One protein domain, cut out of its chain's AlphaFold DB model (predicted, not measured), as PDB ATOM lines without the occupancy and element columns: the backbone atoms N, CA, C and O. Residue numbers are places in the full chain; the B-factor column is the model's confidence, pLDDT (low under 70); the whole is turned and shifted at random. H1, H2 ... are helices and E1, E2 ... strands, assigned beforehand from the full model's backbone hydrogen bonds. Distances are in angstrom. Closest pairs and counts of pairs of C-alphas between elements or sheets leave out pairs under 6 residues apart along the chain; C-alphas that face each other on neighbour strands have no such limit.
ATOM      1  N   MET A 500     -34.370  37.605 -40.358       83.31
ATOM      2  CA  MET A 500     -33.833  36.265 -40.161       83.31
ATOM      3  C   MET A 500     -33.335  35.665 -41.485       83.31
ATOM      4  O   MET A 500     -33.859  35.996 -42.553       83.31
ATOM      5  N   PRO A 501     -32.305  34.800 -41.438       80.19
ATOM      6  CA  PRO A 501     -31.771  34.113 -42.608       80.19
ATOM      7  C   PRO A 501     -32.714  32.982 -43.038       80.19
ATOM      8  O   PRO A 501     -32.386  31.802 -42.940       80.19
ATOM      9  N   TRP A 502     -33.909  33.360 -43.484       86.62
ATOM     10  CA  TRP A 502     -34.964  32.451 -43.894       86.62
ATOM     11  C   TRP A 502     -34.527  31.543 -45.042       86.62
ATOM     12  O   TRP A 502     -33.950  31.990 -46.036       86.62
ATOM     13  N   GLN A 503     -34.880  30.270 -44.929       86.50
ATOM     14  CA  GLN A 503     -34.763  29.277 -45.986       86.50
ATOM     15  C   GLN A 503     -36.167  28.905 -46.495       86.50
ATOM     16  O   GLN A 503     -37.167  29.169 -45.819       86.50
ATOM     17  N   PRO A 504     -36.301  28.346 -47.708       83.56
ATOM     18  CA  PRO A 504     -37.513  27.624 -48.094       83.56
ATOM     19  C   PRO A 504     -37.827  26.533 -47.075       83.56
ATOM     20  O   PRO A 504     -36.911  25.832 -46.646       83.56
ATOM     21  N   ALA A 505     -39.097  26.416 -46.678       84.56
ATOM     22  CA  ALA A 505     -39.509  25.300 -45.843       84.56
ATOM     23  C   ALA A 505     -39.208  23.977 -46.576       84.56
ATOM     24  O   ALA A 505     -39.435  23.894 -47.790       84.56
ATOM     25  N   PRO A 506     -38.657  22.966 -45.880       78.06
ATOM     26  CA  PRO A 506     -38.446  21.652 -46.475       78.06
ATOM     27  C   PRO A 506     -39.791  21.086 -46.930       78.06
ATOM     28  O   PRO A 506     -40.796  21.283 -46.251       78.06
ATOM     29  N   ALA A 507     -39.823  20.419 -48.088       74.69
ATOM     30  CA  ALA A 507     -41.051  19.796 -48.573       74.69
ATOM     31  C   ALA A 507     -41.591  18.826 -47.508       74.69
ATOM     32  O   ALA A 507     -40.784  18.114 -46.898       74.69
ATOM     33  N   PRO A 508     -42.913  18.793 -47.273       74.31
ATOM     34  CA  PRO A 508     -43.470  17.875 -46.298       74.31
ATOM     35  C   PRO A 508     -43.147  16.442 -46.743       74.31
ATOM     36  O   PRO A 508     -43.157  16.168 -47.949       74.31
ATOM     37  N   PRO A 509     -42.833  15.526 -45.814       66.31
ATOM     38  CA  PRO A 509     -42.659  14.120 -46.147       66.31
ATOM     39  C   PRO A 509     -43.949  13.592 -46.791       66.31
ATOM     40  O   PRO A 509     -44.974  13.450 -46.131       66.31
ATOM     41  N   VAL A 510     -43.911  13.359 -48.107       60.00
ATOM     42  CA  VAL A 510     -45.025  12.768 -48.856       60.00
ATOM     43  C   VAL A 510     -44.886  11.259 -48.754       60.00
ATOM     44  O   VAL A 510     -43.985  10.675 -49.362       60.00
ATOM     45  N   ASP A 511     -45.764  10.624 -47.984       56.31
ATOM     46  CA  ASP A 511     -45.832   9.171 -47.959       56.31
ATOM     47  C   ASP A 511     -46.641   8.685 -49.170       56.31
ATOM     48  O   ASP A 511     -47.871   8.619 -49.156       56.31
ATOM     49  N   ASN A 512     -45.941   8.388 -50.269       44.75
ATOM     50  CA  ASN A 512     -46.549   7.897 -51.512       44.75
ATOM     51  C   ASN A 512     -47.245   6.528 -51.346       44.75
ATOM     52  O   ASN A 512     -47.901   6.071 -52.281       44.75
ATOM     53  N   ALA A 513     -47.116   5.867 -50.190       44.34
ATOM     54  CA  ALA A 513     -47.761   4.590 -49.906       44.34
ATOM     55  C   ALA A 513     -49.278   4.710 -49.652       44.34
ATOM     56  O   ALA A 513     -50.004   3.754 -49.901       44.34
ATOM     57  N   ALA A 514     -49.783   5.872 -49.218       45.94
ATOM     58  CA  ALA A 514     -51.192   6.031 -48.832       45.94
ATOM     59  C   ALA A 514     -52.143   6.424 -49.983       45.94
ATOM     60  O   ALA A 514     -53.356   6.416 -49.805       45.94
ATOM     61  N   LEU A 515     -51.621   6.777 -51.163       43.69
ATOM     62  CA  LEU A 515     -52.436   7.233 -52.302       43.69
ATOM     63  C   LEU A 515     -52.860   6.110 -53.265       43.69
ATOM     64  O   LEU A 515     -53.644   6.377 -54.173       43.69
ATOM     65  N   ASN A 516     -52.366   4.878 -53.083       41.22
ATOM     66  CA  ASN A 516     -52.586   3.787 -54.040       41.22
ATOM     67  C   ASN A 516     -53.500   2.649 -53.574       41.22
ATOM     68  O   ASN A 516     -53.924   1.888 -54.436       41.22
ATOM     69  N   PRO A 524     -50.728   5.958 -41.087       41.97
ATOM     70  CA  PRO A 524     -49.297   5.691 -41.146       41.97
ATOM     71  C   PRO A 524     -48.634   6.126 -39.832       41.97
ATOM     72  O   PRO A 524     -48.943   7.185 -39.277       41.97
ATOM     73  N   GLN A 525     -47.755   5.273 -39.303       47.09
ATOM     74  CA  GLN A 525     -47.009   5.549 -38.075       47.09
ATOM     75  C   GLN A 525     -46.119   6.790 -38.294       47.09
ATOM     76  O   GLN A 525     -45.333   6.808 -39.241       47.09
ATOM     77  N   PRO A 526     -46.223   7.832 -37.448       50.56
ATOM     78  CA  PRO A 526     -45.462   9.065 -37.606       50.56
ATOM     79  C   PRO A 526     -43.968   8.800 -37.373       50.56
ATOM     80  O   PRO A 526     -43.524   8.636 -36.237       50.56
ATOM     81  N   HIS A 527     -43.170   8.757 -38.440       54.31
ATOM     82  CA  HIS A 527     -41.720   8.604 -38.337       54.31
ATOM     83  C   HIS A 527     -41.016   9.933 -38.627       54.31
ATOM     84  O   HIS A 527     -40.889  10.355 -39.772       54.31
ATOM     85  N   GLY A 528     -40.521  10.574 -37.565       66.69
ATOM     86  CA  GLY A 528     -39.635  11.737 -37.642       66.69
ATOM     87  C   GLY A 528     -40.294  13.073 -37.295       66.69
ATOM     88  O   GLY A 528     -41.505  13.260 -37.400       66.69
ATOM     89  N   ILE A 529     -39.459  14.018 -36.869       73.75
ATOM     90  CA  ILE A 529     -39.878  15.349 -36.422       73.75
ATOM     91  C   ILE A 529     -40.568  16.161 -37.527       73.75
ATOM     92  O   ILE A 529     -41.539  16.866 -37.263       73.75
ATOM     93  N   ASP A 530     -40.132  15.995 -38.777       76.50
ATOM     94  CA  ASP A 530     -40.700  16.697 -39.929       76.50
ATOM     95  C   ASP A 530     -42.178  16.337 -40.131       76.50
ATOM     96  O   ASP A 530     -42.987  17.196 -40.480       76.50
ATOM     97  N   TRP A 531     -42.565  15.088 -39.846       74.75
ATOM     98  CA  TRP A 531     -43.958  14.644 -39.906       74.75
ATOM     99  C   TRP A 531     -44.806  15.234 -38.771       74.75
ATOM    100  O   TRP A 531     -45.925  15.695 -39.008       74.75
ATOM    101  N   LEU A 532     -44.279  15.278 -37.542       77.62
ATOM    102  CA  LEU A 532     -44.965  15.881 -36.386       77.62
ATOM    103  C   LEU A 532     -45.196  17.384 -36.584       77.62
ATOM    104  O   LEU A 532     -46.299  17.884 -36.362       77.62
ATOM    105  N   ILE A 533     -44.191  18.096 -37.093       81.75
ATOM    106  CA  ILE A 533     -44.324  19.512 -37.445       81.75
ATOM    107  C   ILE A 533     -45.361  19.680 -38.561       81.75
ATOM    108  O   ILE A 533     -46.247  20.523 -38.446       81.75
ATOM    109  N   THR A 534     -45.306  18.853 -39.611       81.00
ATOM    110  CA  THR A 534     -46.259  18.924 -40.731       81.00
ATOM    111  C   THR A 534     -47.693  18.720 -40.269       81.00
ATOM    112  O   THR A 534     -48.548  19.554 -40.546       81.00
ATOM    113  N   THR A 535     -47.960  17.654 -39.518       78.38
ATOM    114  CA  THR A 535     -49.299  17.367 -38.985       78.38
ATOM    115  C   THR A 535     -49.805  18.478 -38.066       78.38
ATOM    116  O   THR A 535     -50.970  18.864 -38.157       78.38
ATOM    117  N   THR A 536     -48.929  19.070 -37.254       82.31
ATOM    118  CA  THR A 536     -49.299  20.196 -36.389       82.31
ATOM    119  C   THR A 536     -49.569  21.476 -37.188       82.31
ATOM    120  O   THR A 536     -50.497  22.211 -36.861       82.31
ATOM    121  N   ILE A 537     -48.832  21.729 -38.276       83.81
ATOM    122  CA  ILE A 537     -49.110  22.838 -39.204       83.81
ATOM    123  C   ILE A 537     -50.472  22.647 -39.883       83.81
ATOM    124  O   ILE A 537     -51.257  23.592 -39.920       83.81
ATOM    125  N   VAL A 538     -50.791  21.437 -40.365       82.88
ATOM    126  CA  VAL A 538     -52.117  21.116 -40.936       82.88
ATOM    127  C   VAL A 538     -53.218  21.474 -39.933       82.88
ATOM    128  O   VAL A 538     -54.164  22.186 -40.273       82.88
ATOM    129  N   GLN A 539     -53.071  21.028 -38.682       83.00
ATOM    130  CA  GLN A 539     -54.044  21.277 -37.617       83.00
ATOM    131  C   GLN A 539     -54.173  22.763 -37.264       83.00
ATOM    132  O   GLN A 539     -55.289  23.260 -37.144       83.00
ATOM    133  N   GLN A 540     -53.055  23.482 -37.125       82.31
ATOM    134  CA  GLN A 540     -53.054  24.911 -36.787       82.31
ATOM    135  C   GLN A 540     -53.683  25.781 -37.873       82.31
ATOM    136  O   GLN A 540     -54.316  26.789 -37.569       82.31
ATOM    137  N   LEU A 541     -53.504  25.405 -39.138       82.25
ATOM    138  CA  LEU A 541     -54.029  26.167 -40.266       82.25
ATOM    139  C   LEU A 541     -55.441  25.732 -40.681       82.25
ATOM    140  O   LEU A 541     -56.081  26.441 -41.454       82.25
ATOM    141  N   GLY A 542     -55.927  24.585 -40.194       82.69
ATOM    142  CA  GLY A 542     -57.232  24.033 -40.569       82.69
ATOM    143  C   GLY A 542     -57.336  23.664 -42.054       82.69
ATOM    144  O   GLY A 542     -58.419  23.749 -42.628       82.69
ATOM    145  N   LEU A 543     -56.214  23.305 -42.689       82.38
ATOM    146  CA  LEU A 543     -56.135  22.996 -44.121       82.38
ATOM    147  C   LEU A 543     -56.209  21.486 -44.383       82.38
ATOM    148  O   LEU A 543     -55.867  20.679 -43.525       82.38
ATOM    149  N   ALA A 544     -56.606  21.094 -45.596       81.50
ATOM    150  CA  ALA A 544     -56.438  19.716 -46.066       81.50
ATOM    151  C   ALA A 544     -54.953  19.388 -46.335       81.50
ATOM    152  O   ALA A 544     -54.118  20.288 -46.484       81.50
ATOM    153  N   VAL A 545     -54.603  18.102 -46.447       73.94
ATOM    154  CA  VAL A 545     -53.212  17.667 -46.686       73.94
ATOM    155  C   VAL A 545     -52.692  18.165 -48.042       73.94
ATOM    156  O   VAL A 545     -51.553  18.638 -48.127       73.94
ATOM    157  N   GLU A 546     -53.521  18.159 -49.095       77.56
ATOM    158  CA  GLU A 546     -53.113  18.668 -50.411       77.56
ATOM    159  C   GLU A 546     -52.878  20.185 -50.383       77.56
ATOM    160  O   GLU A 546     -51.877  20.682 -50.903       77.56
ATOM    161  N   GLN A 547     -53.770  20.921 -49.714       79.62
ATOM    162  CA  GLN A 547     -53.661  22.368 -49.509       79.62
ATOM    163  C   GLN A 547     -52.406  22.733 -48.711       79.62
ATOM    164  O   GLN A 547     -51.678  23.658 -49.068       79.62
ATOM    165  N   THR A 548     -52.110  21.965 -47.664       78.62
ATOM    166  CA  THR A 548     -50.894  22.133 -46.863       78.62
ATOM    167  C   THR A 548     -49.648  21.924 -47.723       78.62
ATOM    168  O   THR A 548     -48.734  22.744 -47.688       78.62
ATOM    169  N   THR A 549     -49.628  20.898 -48.576       79.69
ATOM    170  CA  THR A 549     -48.496  20.630 -49.481       79.69
ATOM    171  C   THR A 549     -48.224  21.799 -50.432       79.69
ATOM    172  O   THR A 549     -47.071  22.183 -50.634       79.69
ATOM    173  N   GLN A 550     -49.275  22.423 -50.972       81.69
ATOM    174  CA  GLN A 550     -49.149  23.628 -51.798       81.69
ATOM    175  C   GLN A 550     -48.645  24.832 -50.989       81.69
ATOM    176  O   GLN A 550     -47.819  25.612 -51.474       81.69
ATOM    177  N   LEU A 551     -49.099  24.963 -49.741       83.38
ATOM    178  CA  LEU A 551     -48.697  26.047 -48.855       83.38
ATOM    179  C   LEU A 551     -47.228  25.960 -48.426       83.38
ATOM    180  O   LEU A 551     -46.601  27.000 -48.249       83.38
ATOM    181  N   TYR A 552     -46.645  24.767 -48.294       84.50
ATOM    182  CA  TYR A 552     -45.246  24.607 -47.874       84.50
ATOM    183  C   TYR A 552     -44.254  25.366 -48.769       84.50
ATOM    184  O   TYR A 552     -43.289  25.943 -48.271       84.50
ATOM    185  N   ALA A 553     -44.532  25.474 -50.073       81.06
ATOM    186  CA  ALA A 553     -43.743  26.299 -50.995       81.06
ATOM    187  C   ALA A 553     -43.781  27.807 -50.654       81.06
ATOM    188  O   ALA A 553     -42.879  28.565 -51.021       81.06
ATOM    189  N   GLN A 554     -44.819  28.235 -49.936       85.62
ATOM    190  CA  GLN A 554     -45.059  29.600 -49.468       85.62
ATOM    191  C   GLN A 554     -44.645  29.817 -48.004       85.62
ATOM    192  O   GLN A 554     -44.760  30.933 -47.492       85.62
ATOM    193  N   LEU A 555     -44.129  28.790 -47.323       88.56
ATOM    194  CA  LEU A 555     -43.563  28.924 -45.988       88.56
ATOM    195  C   LEU A 555     -42.065  29.231 -46.063       88.56
ATOM    196  O   LEU A 555     -41.322  28.810 -46.956       88.56
ATOM    197  N   GLN A 556     -41.606  30.015 -45.099       91.00
ATOM    198  CA  GLN A 556     -40.193  30.207 -44.816       91.00
ATOM    199  C   GLN A 556     -39.848  29.605 -43.461       91.00
ATOM    200  O   GLN A 556     -40.680  29.574 -42.558       91.00
ATOM    201  N   TYR A 557     -38.613  29.137 -43.350       89.69
ATOM    202  CA  TYR A 557     -38.133  28.322 -42.248       89.69
ATOM    203  C   TYR A 557     -36.800  28.851 -41.706       89.69
ATOM    204  O   TYR A 557     -35.940  29.296 -42.475       89.69
ATOM    205  N   ALA A 558     -36.628  28.799 -40.388       89.06
ATOM    206  CA  ALA A 558     -35.371  29.048 -39.696       89.06
ATOM    207  C   ALA A 558     -35.221  28.075 -38.519       89.06
ATOM    208  O   ALA A 558     -36.209  27.663 -37.921       89.06
ATOM    209  N   SER A 559     -33.981  27.725 -38.178       87.56
ATOM    210  CA  SER A 559     -33.661  26.818 -37.074       87.56
ATOM    211  C   SER A 559     -32.672  27.488 -36.130       87.56
ATOM    212  O   SER A 559     -31.623  27.966 -36.574       87.56
ATOM    213  N   LEU A 560     -33.047  27.598 -34.856       86.81
ATOM    214  CA  LEU A 560     -32.279  28.277 -33.814       86.81
ATOM    215  C   LEU A 560     -32.491  27.559 -32.481       86.81
ATOM    216  O   LEU A 560     -33.601  27.149 -32.191       86.81
ATOM    217  N   ASP A 561     -31.456  27.476 -31.652       86.25
ATOM    218  CA  ASP A 561     -31.591  27.064 -30.249       86.25
ATOM    219  C   ASP A 561     -32.110  28.258 -29.429       86.25
ATOM    220  O   ASP A 561     -31.381  29.224 -29.164       86.25
ATOM    221  N   LEU A 562     -33.396  28.201 -29.100       85.44
ATOM    222  CA  LEU A 562     -34.186  29.200 -28.396       85.44
ATOM    223  C   LEU A 562     -34.305  28.898 -26.899       85.44
ATOM    224  O   LEU A 562     -34.393  29.851 -26.126       85.44
ATOM    225  N   VAL A 563     -34.294  27.629 -26.477       84.06
ATOM    226  CA  VAL A 563     -34.536  27.248 -25.069       84.06
ATOM    227  C   VAL A 563     -33.274  27.089 -24.223       84.06
ATOM    228  O   VAL A 563     -33.365  27.126 -22.997       84.06
ATOM    229  N   GLY A 564     -32.079  26.998 -24.818       76.88
ATOM    230  CA  GLY A 564     -30.842  26.930 -24.029       76.88
ATOM    231  C   GLY A 564     -30.188  25.557 -23.933       76.88
ATOM    232  O   GLY A 564     -29.165  25.459 -23.259       76.88
ATOM    233  N   ASP A 565     -30.741  24.531 -24.573       81.94
ATOM    234  CA  ASP A 565     -30.370  23.123 -24.385       81.94
ATOM    235  C   ASP A 565     -29.467  22.557 -25.500       81.94
ATOM    236  O   ASP A 565     -29.177  21.361 -25.514       81.94
ATOM    237  N   ALA A 566     -28.975  23.420 -26.400       79.69
ATOM    238  CA  ALA A 566     -28.194  23.065 -27.586       79.69
ATOM    239  C   ALA A 566     -28.966  22.280 -28.659       79.69
ATOM    240  O   ALA A 566     -28.365  21.899 -29.670       79.69
ATOM    241  N   ALA A 567     -30.274  22.083 -28.494       84.06
ATOM    242  CA  ALA A 567     -31.133  21.572 -29.542       84.06
ATOM    243  C   ALA A 567     -31.809  22.720 -30.311       84.06
ATOM    244  O   ALA A 567     -32.003  23.808 -29.772       84.06
ATOM    245  N   PRO A 568     -32.111  22.527 -31.605       87.75
ATOM    246  CA  PRO A 568     -32.777  23.553 -32.385       87.75
ATOM    247  C   PRO A 568     -34.297  23.515 -32.214       87.75
ATOM    248  O   PRO A 568     -34.929  22.483 -32.431       87.75
ATOM    249  N   GLU A 569     -34.885  24.684 -32.000       91.25
ATOM    250  CA  GLU A 569     -36.279  24.964 -32.312       91.25
ATOM    251  C   GLU A 569     -36.422  25.373 -33.783       91.25
ATOM    252  O   GLU A 569     -35.504  25.904 -34.428       91.25
ATOM    253  N   TYR A 570     -37.620  25.156 -34.312       91.25
ATOM    254  CA  TYR A 570     -37.959  25.389 -35.705       91.25
ATOM    255  C   TYR A 570     -39.001  26.486 -35.823       91.25
ATOM    256  O   TYR A 570     -40.108  26.376 -35.305       91.25
ATOM    257  N   ILE A 571     -38.650  27.547 -36.538       92.69
ATOM    258  CA  ILE A 571     -39.503  28.709 -36.745       92.69
ATOM    259  C   ILE A 571     -40.019  28.667 -38.175       92.69
ATOM    260  O   ILE A 571     -39.236  28.707 -39.125       92.69
ATOM    261  N   PHE A 572     -41.336  28.646 -38.323       92.88
ATOM    262  CA  PHE A 572     -42.019  28.765 -39.604       92.88
ATOM    263  C   PHE A 572     -42.708  30.116 -39.684       92.88
ATOM    264  O   PHE A 572     -43.269  30.587 -38.701       92.88
ATOM    265  N   SER A 573     -42.690  30.743 -40.856       92.69
ATOM    266  CA  SER A 573     -43.434  31.974 -41.105       92.69
ATOM    267  C   SER A 573     -44.057  31.979 -42.499       92.69
ATOM    268  O   SER A 573     -43.545  31.360 -43.433       92.69
ATOM    269  N   ILE A 574     -45.185  32.671 -42.635       90.38
ATOM    270  CA  ILE A 574     -45.933  32.789 -43.889       90.38
ATOM    271  C   ILE A 574     -45.315  33.895 -44.756       90.38
ATOM    272  O   ILE A 574     -45.204  35.047 -44.320       90.38
ATOM    273  N   ARG A 575     -44.917  33.572 -45.996       87.06
ATOM    274  CA  ARG A 575     -44.315  34.545 -46.925       87.06
ATOM    275  C   ARG A 575     -45.346  35.542 -47.473       87.06
ATOM    276  O   ARG A 575     -46.535  35.240 -47.545       87.06
ATOM    277  N   PRO A 576     -44.914  36.731 -47.926       81.25
ATOM    278  CA  PRO A 576     -45.747  37.574 -48.779       81.25
ATOM    279  C   PRO A 576     -46.123  36.843 -50.077       81.25
ATOM    280  O   PRO A 576     -45.276  36.173 -50.662       81.25
ATOM    281  N   GLY A 577     -47.361  37.018 -50.549       79.12
ATOM    282  CA  GLY A 577     -47.824  36.444 -51.821       79.12
ATOM    283  C   GLY A 577     -48.500  35.075 -51.718       79.12
ATOM    284  O   GLY A 577     -48.704  34.437 -52.748       79.12
ATOM    285  N   VAL A 578     -48.865  34.628 -50.510       83.06
ATOM    286  CA  VAL A 578     -49.720  33.443 -50.344       83.06
ATOM    287  C   VAL A 578     -51.064  33.689 -51.038       83.06
ATOM    288  O   VAL A 578     -51.643  34.763 -50.842       83.06
ATOM    289  N   PRO A 579     -51.558  32.734 -51.846       80.56
ATOM    290  CA  PRO A 579     -52.847  32.864 -52.509       80.56
ATOM    291  C   PRO A 579     -53.978  33.152 -51.517       80.56
ATOM    292  O   PRO A 579     -54.013  32.606 -50.410       80.56
ATOM    293  N   SER A 580     -54.907  34.026 -51.904       79.25
ATOM    294  CA  SER A 580     -55.979  34.476 -51.012       79.25
ATOM    295  C   SER A 580     -56.924  33.348 -50.595       79.25
ATOM    296  O   SER A 580     -57.561  33.474 -49.553       79.25
ATOM    297  N   GLU A 581     -56.988  32.237 -51.345       80.38
ATOM    298  CA  GLU A 581     -57.779  31.060 -50.961       80.38
ATOM    299  C   GLU A 581     -57.392  30.465 -49.599       80.38
ATOM    300  O   GLU A 581     -58.239  29.864 -48.945       80.38
ATOM    301  N   PHE A 582     -56.159  30.675 -49.123       78.38
ATOM    302  CA  PHE A 582     -55.725  30.159 -47.823       78.38
ATOM    303  C   PHE A 582     -56.141  31.056 -46.646       78.38
ATOM    304  O   PHE A 582     -56.021  30.639 -45.500       78.38
ATOM    305  N   SER A 583     -56.618  32.286 -46.889       81.12
ATOM    306  CA  SER A 583     -56.972  33.264 -45.838       81.12
ATOM    307  C   SER A 583     -55.863  33.508 -44.795       81.12
ATOM    308  O   SER A 583     -56.125  33.878 -43.650       81.12
ATOM    309  N   LEU A 584     -54.601  33.313 -45.189       83.19
ATOM    310  CA  LEU A 584     -53.444  33.440 -44.308       83.19
ATOM    311  C   LEU A 584     -52.862  34.847 -44.352       83.19
ATOM    312  O   LEU A 584     -52.701  35.452 -45.410       83.19
ATOM    313  N   THR A 585     -52.489  35.358 -43.180       85.75
ATOM    314  CA  THR A 585     -51.848  36.669 -43.063       85.75
ATOM    315  C   THR A 585     -50.324  36.520 -43.176       85.75
ATOM    316  O   THR A 585     -49.731  35.804 -42.365       85.75
ATOM    317  N   PRO A 586     -49.657  37.197 -44.131       86.94
ATOM    318  CA  PRO A 586     -48.201  37.178 -44.230       86.94
ATOM    319  C   PRO A 586     -47.509  37.672 -42.956       86.94
ATOM    320  O   PRO A 586     -47.978  38.597 -42.295       86.94
ATOM    321  N   GLY A 587     -46.355  37.085 -42.643       85.75
ATOM    322  CA  GLY A 587     -45.531  37.467 -41.495       85.75
ATOM    323  C   GLY A 587     -45.935  36.840 -40.160       85.75
ATOM    324  O   GLY A 587     -45.170  36.963 -39.209       85.75
ATOM    325  N   LYS A 588     -47.064  36.127 -40.096       91.38
ATOM    326  CA  LYS A 588     -47.396  35.247 -38.968       91.38
ATOM    327  C   LYS A 588     -46.380  34.111 -38.848       91.38
ATOM    328  O   LYS A 588     -45.776  33.721 -39.859       91.38
ATOM    329  N   ALA A 589     -46.170  33.615 -37.636       93.44
ATOM    330  CA  ALA A 589     -45.146  32.650 -37.296       93.44
ATOM    331  C   ALA A 589     -45.618  31.573 -36.307       93.44
ATOM    332  O   ALA A 589     -46.475  31.793 -35.453       93.44
ATOM    333  N   MET A 590     -44.986  30.408 -36.420       94.25
ATOM    334  CA  MET A 590     -45.104  29.271 -35.512       94.25
ATOM    335  C   MET A 590     -43.701  28.842 -35.075       94.25
ATOM    336  O   MET A 590     -42.772  28.886 -35.885       94.25
ATOM    337  N   ILE A 591     -43.540  28.435 -33.818       93.88
ATOM    338  CA  ILE A 591     -42.284  27.917 -33.262       93.88
ATOM    339  C   ILE A 591     -42.543  26.515 -32.729       93.88
ATOM    340  O   ILE A 591     -43.466  26.325 -31.939       93.88
ATOM    341  N   PHE A 592     -41.711  25.563 -33.133       91.94
ATOM    342  CA  PHE A 592     -41.767  24.173 -32.704       91.94
ATOM    343  C   PHE A 592     -40.491  23.783 -31.964       91.94
ATOM    344  O   PHE A 592     -39.408  24.247 -32.319       91.94
ATOM    345  N   SER A 593     -40.615  22.910 -30.971       90.88
ATOM    346  CA  SER A 593     -39.483  22.301 -30.280       90.88
ATOM    347  C   SER A 593     -38.727  21.321 -31.179       90.88
ATOM    348  O   SER A 593     -39.220  20.883 -32.224       90.88
ATOM    349  N   ASN A 594     -37.555  20.894 -30.714       85.12
ATOM    350  CA  ASN A 594     -36.791  19.780 -31.282       85.12
ATOM    351  C   ASN A 594     -37.512  18.410 -31.238       85.12
ATOM    352  O   ASN A 594     -36.972  17.423 -31.735       85.12
ATOM    353  N   THR A 595     -38.706  18.327 -30.643       86.25
ATOM    354  CA  THR A 595     -39.564  17.129 -30.641       86.25
ATOM    355  C   THR A 595     -40.828  17.305 -31.484       86.25
ATOM    356  O   THR A 595     -41.609  16.366 -31.616       86.25
ATOM    357  N   GLY A 596     -41.016  18.473 -32.108       84.25
ATOM    358  CA  GLY A 596     -42.185  18.793 -32.929       84.25
ATOM    359  C   GLY A 596     -43.379  19.347 -32.144       84.25
ATOM    360  O   GLY A 596     -44.433  19.568 -32.733       84.25
ATOM    361  N   GLU A 597     -43.227  19.602 -30.842       89.25
ATOM    362  CA  GLU A 597     -44.244  20.269 -30.021       89.25
ATOM    363  C   GLU A 597     -44.360  21.750 -30.403       89.25
ATOM    364  O   GLU A 597     -43.351  22.432 -30.572       89.25
ATOM    365  N   LEU A 598     -45.582  22.270 -30.528       91.50
ATOM    366  CA  LEU A 598     -45.817  23.687 -30.807       91.50
ATOM    367  C   LEU A 598     -45.578  24.534 -29.548       91.50
ATOM    368  O   LEU A 598     -46.386  24.515 -28.624       91.50
ATOM    369  N   LEU A 599     -44.508  25.328 -29.551       90.75
ATOM    370  CA  LEU A 599     -44.142  26.232 -28.454       90.75
ATOM    371  C   LEU A 599     -44.830  27.599 -28.562       90.75
ATOM    372  O   LEU A 599     -45.120  28.242 -27.556       90.75
ATOM    373  N   TYR A 600     -45.084  28.071 -29.786       94.44
ATOM    374  CA  TYR A 600     -45.728  29.363 -30.030       94.44
ATOM    375  C   TYR A 600     -46.437  29.390 -31.386       94.44
ATOM    376  O   TYR A 600     -45.923  28.857 -32.367       94.44
ATOM    377  N   SER A 601     -47.575  30.081 -31.467       93.44
ATOM    378  CA  SER A 601     -48.267  30.400 -32.720       93.44
ATOM    379  C   SER A 601     -49.013  31.725 -32.584       93.44
ATOM    380  O   SER A 601     -49.729  31.931 -31.604       93.44
ATOM    381  N   ASP A 602     -48.879  32.604 -33.577       92.50
ATOM    382  CA  ASP A 602     -49.748  33.783 -33.731       92.50
ATOM    383  C   ASP A 602     -50.777  33.645 -34.866       92.50
ATOM    384  O   ASP A 602     -51.508  34.594 -35.182       92.50
ATOM    385  N   ILE A 603     -50.876  32.451 -35.456       89.31
ATOM    386  CA  ILE A 603     -51.879  32.113 -36.466       89.31
ATOM    387  C   ILE A 603     -53.276  32.253 -35.858       89.31
ATOM    388  O   ILE A 603     -53.543  31.784 -34.755       89.31
ATOM    389  N   GLY A 604     -54.172  32.944 -36.568       84.50
ATOM    390  CA  GLY A 604     -55.537  33.209 -36.098       84.50
ATOM    391  C   GLY A 604     -55.636  34.235 -34.962       84.50
ATOM    392  O   GLY A 604     -56.739  34.592 -34.558       84.50
ATOM    393  N   GLN A 605     -54.511  34.757 -34.467       88.38
ATOM    394  CA  GLN A 605     -54.491  35.746 -33.394       88.38
ATOM    395  C   GLN A 605     -54.320  37.165 -33.938       88.38
ATOM    396  O   GLN A 605     -53.724  37.383 -34.994       88.38
ATOM    397  N   GLN A 606     -54.784  38.166 -33.187       86.75
ATOM    398  CA  GLN A 606     -54.591  39.587 -33.516       86.75
ATOM    399  C   GLN A 606     -53.214  40.137 -33.091       86.75
ATOM    400  O   GLN A 606     -53.025  41.351 -33.049       86.75
ATOM    401  N   GLN A 607     -52.250  39.262 -32.791       90.69
ATOM    402  CA  GLN A 607     -50.876  39.634 -32.448       90.69
ATOM    403  C   GLN A 607     -49.870  39.163 -33.500       90.69
ATOM    404  O   GLN A 607     -50.156  38.238 -34.252       90.69
ATOM    405  N   PHE A 608     -48.699  39.784 -33.571       90.75
ATOM    406  CA  PHE A 608     -47.616  39.389 -34.474       90.75
ATOM    407  C   PHE A 608     -46.319  39.205 -33.704       90.75
ATOM    408  O   PHE A 608     -45.913  40.098 -32.963       90.75
ATOM    409  N   LEU A 609     -45.625  38.092 -33.927       92.81
ATOM    410  CA  LEU A 609     -44.252  37.926 -33.474       92.81
ATOM    411  C   LEU A 609     -43.341  38.856 -34.283       92.81
ATOM    412  O   LEU A 609     -43.202  38.728 -35.500       92.81
ATOM    413  N   LEU A 610     -42.702  39.810 -33.610       90.56
ATOM    414  CA  LEU A 610     -41.831  40.786 -34.260       90.56
ATOM    415  C   LEU A 610     -40.359  40.399 -34.173       90.56
ATOM    416  O   LEU A 610     -39.617  40.526 -35.157       90.56
ATOM    417  N   ALA A 611     -39.923  39.967 -32.991       90.88
ATOM    418  CA  ALA A 611     -38.522  39.691 -32.721       90.88
ATOM    419  C   ALA A 611     -38.311  38.706 -31.569       90.88
ATOM    420  O   ALA A 611     -39.216  38.418 -30.790       90.88
ATOM    421  N   LEU A 612     -37.067  38.249 -31.452       91.25
ATOM    422  CA  LEU A 612     -36.555  37.413 -30.370       91.25
ATOM    423  C   LEU A 612     -35.393  38.141 -29.689       91.25
ATOM    424  O   LEU A 612     -34.613  38.811 -30.366       91.25
ATOM    425  N   THR A 613     -35.219  38.012 -28.379       88.69
ATOM    426  CA  THR A 613     -33.994  38.505 -27.723       88.69
ATOM    427  C   THR A 613     -32.752  37.764 -28.216       88.69
ATOM    428  O   THR A 613     -32.808  36.565 -28.483       88.69
ATOM    429  N   HIS A 614     -31.602  38.442 -28.274       77.94
ATOM    430  CA  HIS A 614     -30.318  37.762 -28.507       77.94
ATOM    431  C   HIS A 614     -30.033  36.761 -27.389       77.94
ATOM    432  O   HIS A 614     -30.109  37.122 -26.214       77.94
ATOM    433  N   LYS A 615     -29.655  35.534 -27.754       72.12
ATOM    434  CA  LYS A 615     -29.297  34.502 -26.783       72.12
ATOM    435  C   LYS A 615     -27.953  34.814 -26.125       72.12
ATOM    436  O   LYS A 615     -26.949  35.052 -26.794       72.12
ATOM    437  N   THR A 616     -27.931  34.758 -24.800       61.38
ATOM    438  CA  THR A 616     -26.733  34.929 -23.971       61.38
ATOM    439  C   THR A 616     -26.671  33.783 -22.971       61.38
ATOM    440  O   THR A 616     -27.308  33.840 -21.923       61.38
ATOM    441  N   SER A 617     -25.922  32.728 -23.313       62.72
ATOM    442  CA  SER A 617     -25.831  31.452 -22.568       62.72
ATOM    443  C   SER A 617     -27.189  30.743 -22.359       62.72
ATOM    444  O   SER A 617     -28.144  31.107 -23.040       62.72
ATOM    445  N   ASN A 618     -27.264  29.707 -21.507       64.56
ATOM    446  CA  ASN A 618     -28.366  28.727 -21.325       64.56
ATOM    447  C   ASN A 618     -29.724  29.306 -20.847       64.56
ATOM    448  O   ASN A 618     -30.458  28.656 -20.108       64.56
ATOM    449  N   THR A 619     -30.059  30.545 -21.202       72.75
ATOM    450  CA  THR A 619     -31.348  31.163 -20.889       72.75
ATOM    451  C   THR A 619     -32.276  31.089 -22.101       72.75
ATOM    452  O   THR A 619     -31.830  31.414 -23.207       72.75
ATOM    453  N   PRO A 620     -33.556  30.712 -21.904       82.12
ATOM    454  CA  PRO A 620     -34.549  30.785 -22.962       82.12
ATOM    455  C   PRO A 620     -34.695  32.208 -23.492       82.12
ATOM    456  O   PRO A 620     -34.637  33.178 -22.720       82.12
ATOM    457  N   VAL A 621     -34.898  32.336 -24.800       88.62
ATOM    458  CA  VAL A 621     -35.185  33.620 -25.441       88.62
ATOM    459  C   VAL A 621     -36.519  34.186 -24.956       88.62
ATOM    460  O   VAL A 621     -37.436  33.474 -24.554       88.62
ATOM    461  N   THR A 622     -36.648  35.504 -25.027       90.62
ATOM    462  CA  THR A 622     -37.930  36.187 -24.873       90.62
ATOM    463  C   THR A 622     -38.463  36.581 -26.245       90.62
ATOM    464  O   THR A 622     -37.745  37.163 -27.066       90.62
ATOM    465  N   LEU A 623     -39.729  36.256 -26.479       92.81
ATOM    466  CA  LEU A 623     -40.520  36.642 -27.632       92.81
ATOM    467  C   LEU A 623     -41.029  38.069 -27.457       92.81
ATOM    468  O   LEU A 623     -41.598  38.399 -26.419       92.81
ATOM    469  N   LEU A 624     -40.862  38.895 -28.487       92.06
ATOM    470  CA  LEU A 624     -41.493  40.203 -28.593       92.06
ATOM    471  C   LEU A 624     -42.671  40.109 -29.562       92.06
ATOM    472  O   LEU A 624     -42.457  39.964 -30.771       92.06
ATOM    473  N   THR A 625     -43.890  40.255 -29.051       91.81
ATOM    474  CA  THR A 625     -45.105  40.305 -29.872       91.81
ATOM    475  C   THR A 625     -45.714  41.701 -29.880       91.81
ATOM    476  O   THR A 625     -45.530  42.478 -28.943       91.81
ATOM    477  N   GLU A 626     -46.429  42.031 -30.950       88.25
ATOM    478  CA  GLU A 626     -47.179  43.275 -31.094       88.25
ATOM    479  C   GLU A 626     -48.665  42.983 -31.289       88.25
ATOM    480  O   GLU A 626     -49.034  42.221 -32.182       88.25
ATOM    481  N   GLN A 627     -49.514  43.620 -30.485       87.50
ATOM    482  CA  GLN A 627     -50.969  43.564 -30.590       87.50
ATOM    483  C   GLN A 627     -51.535  44.979 -30.485       87.50
ATOM    484  O   GLN A 627     -51.373  45.640 -29.461       87.50
ATOM    485  N   ALA A 628     -52.203  45.449 -31.543       79.19
ATOM    486  CA  ALA A 628     -52.795  46.791 -31.601       79.19
ATOM    487  C   ALA A 628     -51.821  47.922 -31.180       79.19
ATOM    488  O   ALA A 628     -52.206  48.841 -30.461       79.19
ATOM    489  N   GLY A 629     -50.546  47.820 -31.583       72.19
ATOM    490  CA  GLY A 629     -49.481  48.783 -31.257       72.19
ATOM    491  C   GLY A 629     -48.829  48.602 -29.877       72.19
ATOM    492  O   GLY A 629     -47.822  49.244 -29.574       72.19
ATOM    493  N   TYR A 630     -49.346  47.701 -29.037       77.25
ATOM    494  CA  TYR A 630     -48.740  47.358 -27.753       77.25
ATOM    495  C   TYR A 630     -47.775  46.191 -27.896       77.25
ATOM    496  O   TYR A 630     -48.061  45.205 -28.570       77.25
ATOM    497  N   HIS A 631     -46.642  46.297 -27.211       86.62
ATOM    498  CA  HIS A 631     -45.567  45.317 -27.279       86.62
ATOM    499  C   HIS A 631     -45.572  44.448 -26.025       86.62
ATOM    500  O   HIS A 631     -45.476  44.981 -24.922       86.62
ATOM    501  N   THR A 632     -45.640  43.128 -26.162       87.62
ATOM    502  CA  THR A 632     -45.562  42.217 -25.012       87.62
ATOM    503  C   THR A 632     -44.338  41.321 -25.096       87.62
ATOM    504  O   THR A 632     -43.856  40.993 -26.182       87.62
ATOM    505  N   LEU A 633     -43.798  40.983 -23.926       88.75
ATOM    506  CA  LEU A 633     -42.624  40.138 -23.772       88.75
ATOM    507  C   LEU A 633     -43.046  38.830 -23.113       88.75
ATOM    508  O   LEU A 633     -43.513  38.840 -21.977       88.75
ATOM    509  N   THR A 634     -42.860  37.720 -23.821       89.31
ATOM    510  CA  THR A 634     -43.191  36.377 -23.328       89.31
ATOM    511  C   THR A 634     -41.933  35.528 -23.340       89.31
ATOM    512  O   THR A 634     -41.269  35.432 -24.368       89.31
ATOM    513  N   ARG A 635     -41.559  34.942 -22.204       86.12
ATOM    514  CA  ARG A 635     -40.417  34.022 -22.154       86.12
ATOM    515  C   ARG A 635     -40.837  32.686 -22.764       86.12
ATOM    516  O   ARG A 635     -41.913  32.210 -22.409       86.12
ATOM    517  N   LEU A 636     -40.023  32.158 -23.683       82.19
ATOM    518  CA  LEU A 636     -40.236  30.829 -24.258       82.19
ATOM    519  C   LEU A 636     -39.922  29.738 -23.229       82.19
ATOM    520  O   LEU A 636     -38.976  29.954 -22.428       82.19
TER     521      LEU A 636
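This is residues 500 to 516 and 524 to 636 of the 636 residues of an uncharacterized protein of Symploca sp. SIO2G7 (UniProt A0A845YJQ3). A four-stranded sheet, E1 to E4, stands in the middle, with H1 over one of its faces and a second, three-stranded sheet, E5 to E7, on the other side, where E5 comes near E3. H2 makes a corner with H1, and the first stretch, residues 500 to 516, runs along the edge of the larger sheet beside E1 and on past the helices to one end of the longest axis. The printed part has 130 residues with two named helices and then seven named strands, in the order H1 H2 E1 E2 E3 E4 E5 E6 E7; both sheets are antiparallel, in the orders E1 - E2 - E3 - E4 and E5 - E6 - E7. The class is mixed, helices and strands, with under half of the residues in named elements; the whole is compact, with a radius of gyration of the C-alphas of 15.2 A and spans of 50 by 34 by 22 A.

Residues 500 to 516 hold no named element. H1 is residues 529 to 541, 18.2 A long, from C-alpha 529 at (-39.878, 15.349, -36.422); H2 is residues 545 to 552, 10.6 A. E1 is residues 555 to 560, 16.6 A, and E2 residues 569 to 574, 17.0 A. E3 is residues 589 to 592 and E4 residues 598 to 601. E5 is residues 607 to 613, 17.6 A, E6 residues 622 to 627, 16.0 A, and E7 residues 630 to 635, 16.7 A, ending at C-alpha 635 at (-40.417, 34.022, -22.154).

E1 to E4 form a meander, each strand the antiparallel neighbour of the one before, with N 558 and O 571 at 2.9 A, N 572 and O 590 at 2.8 A, and N 591 and O 600 at 2.8 A. Residues 503 to 504 pair antiparallel with residues 556 to 557 of E1, an edge strand. H1 is on this sheet at a height of 9.5 A, over E3 and E4, slantwise at 38 degrees to E3 on the local plane. With residues 537 to 538 alone H1 only just touches H2, with 3 pairs of C-alphas within 8 A, the closest those of Val 538 and Thr 548, 6.1 A; they are about perpendicular at 79 degrees. In both helices every O i to N i+4 pair is within hydrogen-bond range. E5, E6 and E7 form a second meander, with N 608 and O 626 at 2.8 A and N 625 and O 632 at 3.0 A. The closest C-alphas of E3 and E5 are those of Ala 589 and Leu 609, 6.6 A apart; E4 and E5 are apart.

The C-alphas of Asn 516 and Tyr 630 are the two farthest apart, 51.0 A. Residues 517 to 523 are not printed, and C-alphas 516 and 524 are 13.4 A apart across the cut. The link from E2 to E3, 14 residues, is long. The mean pLDDT of the printed part is 81.0; residues 509 to 516, 524 to 528 and 616 to 618 are under 70.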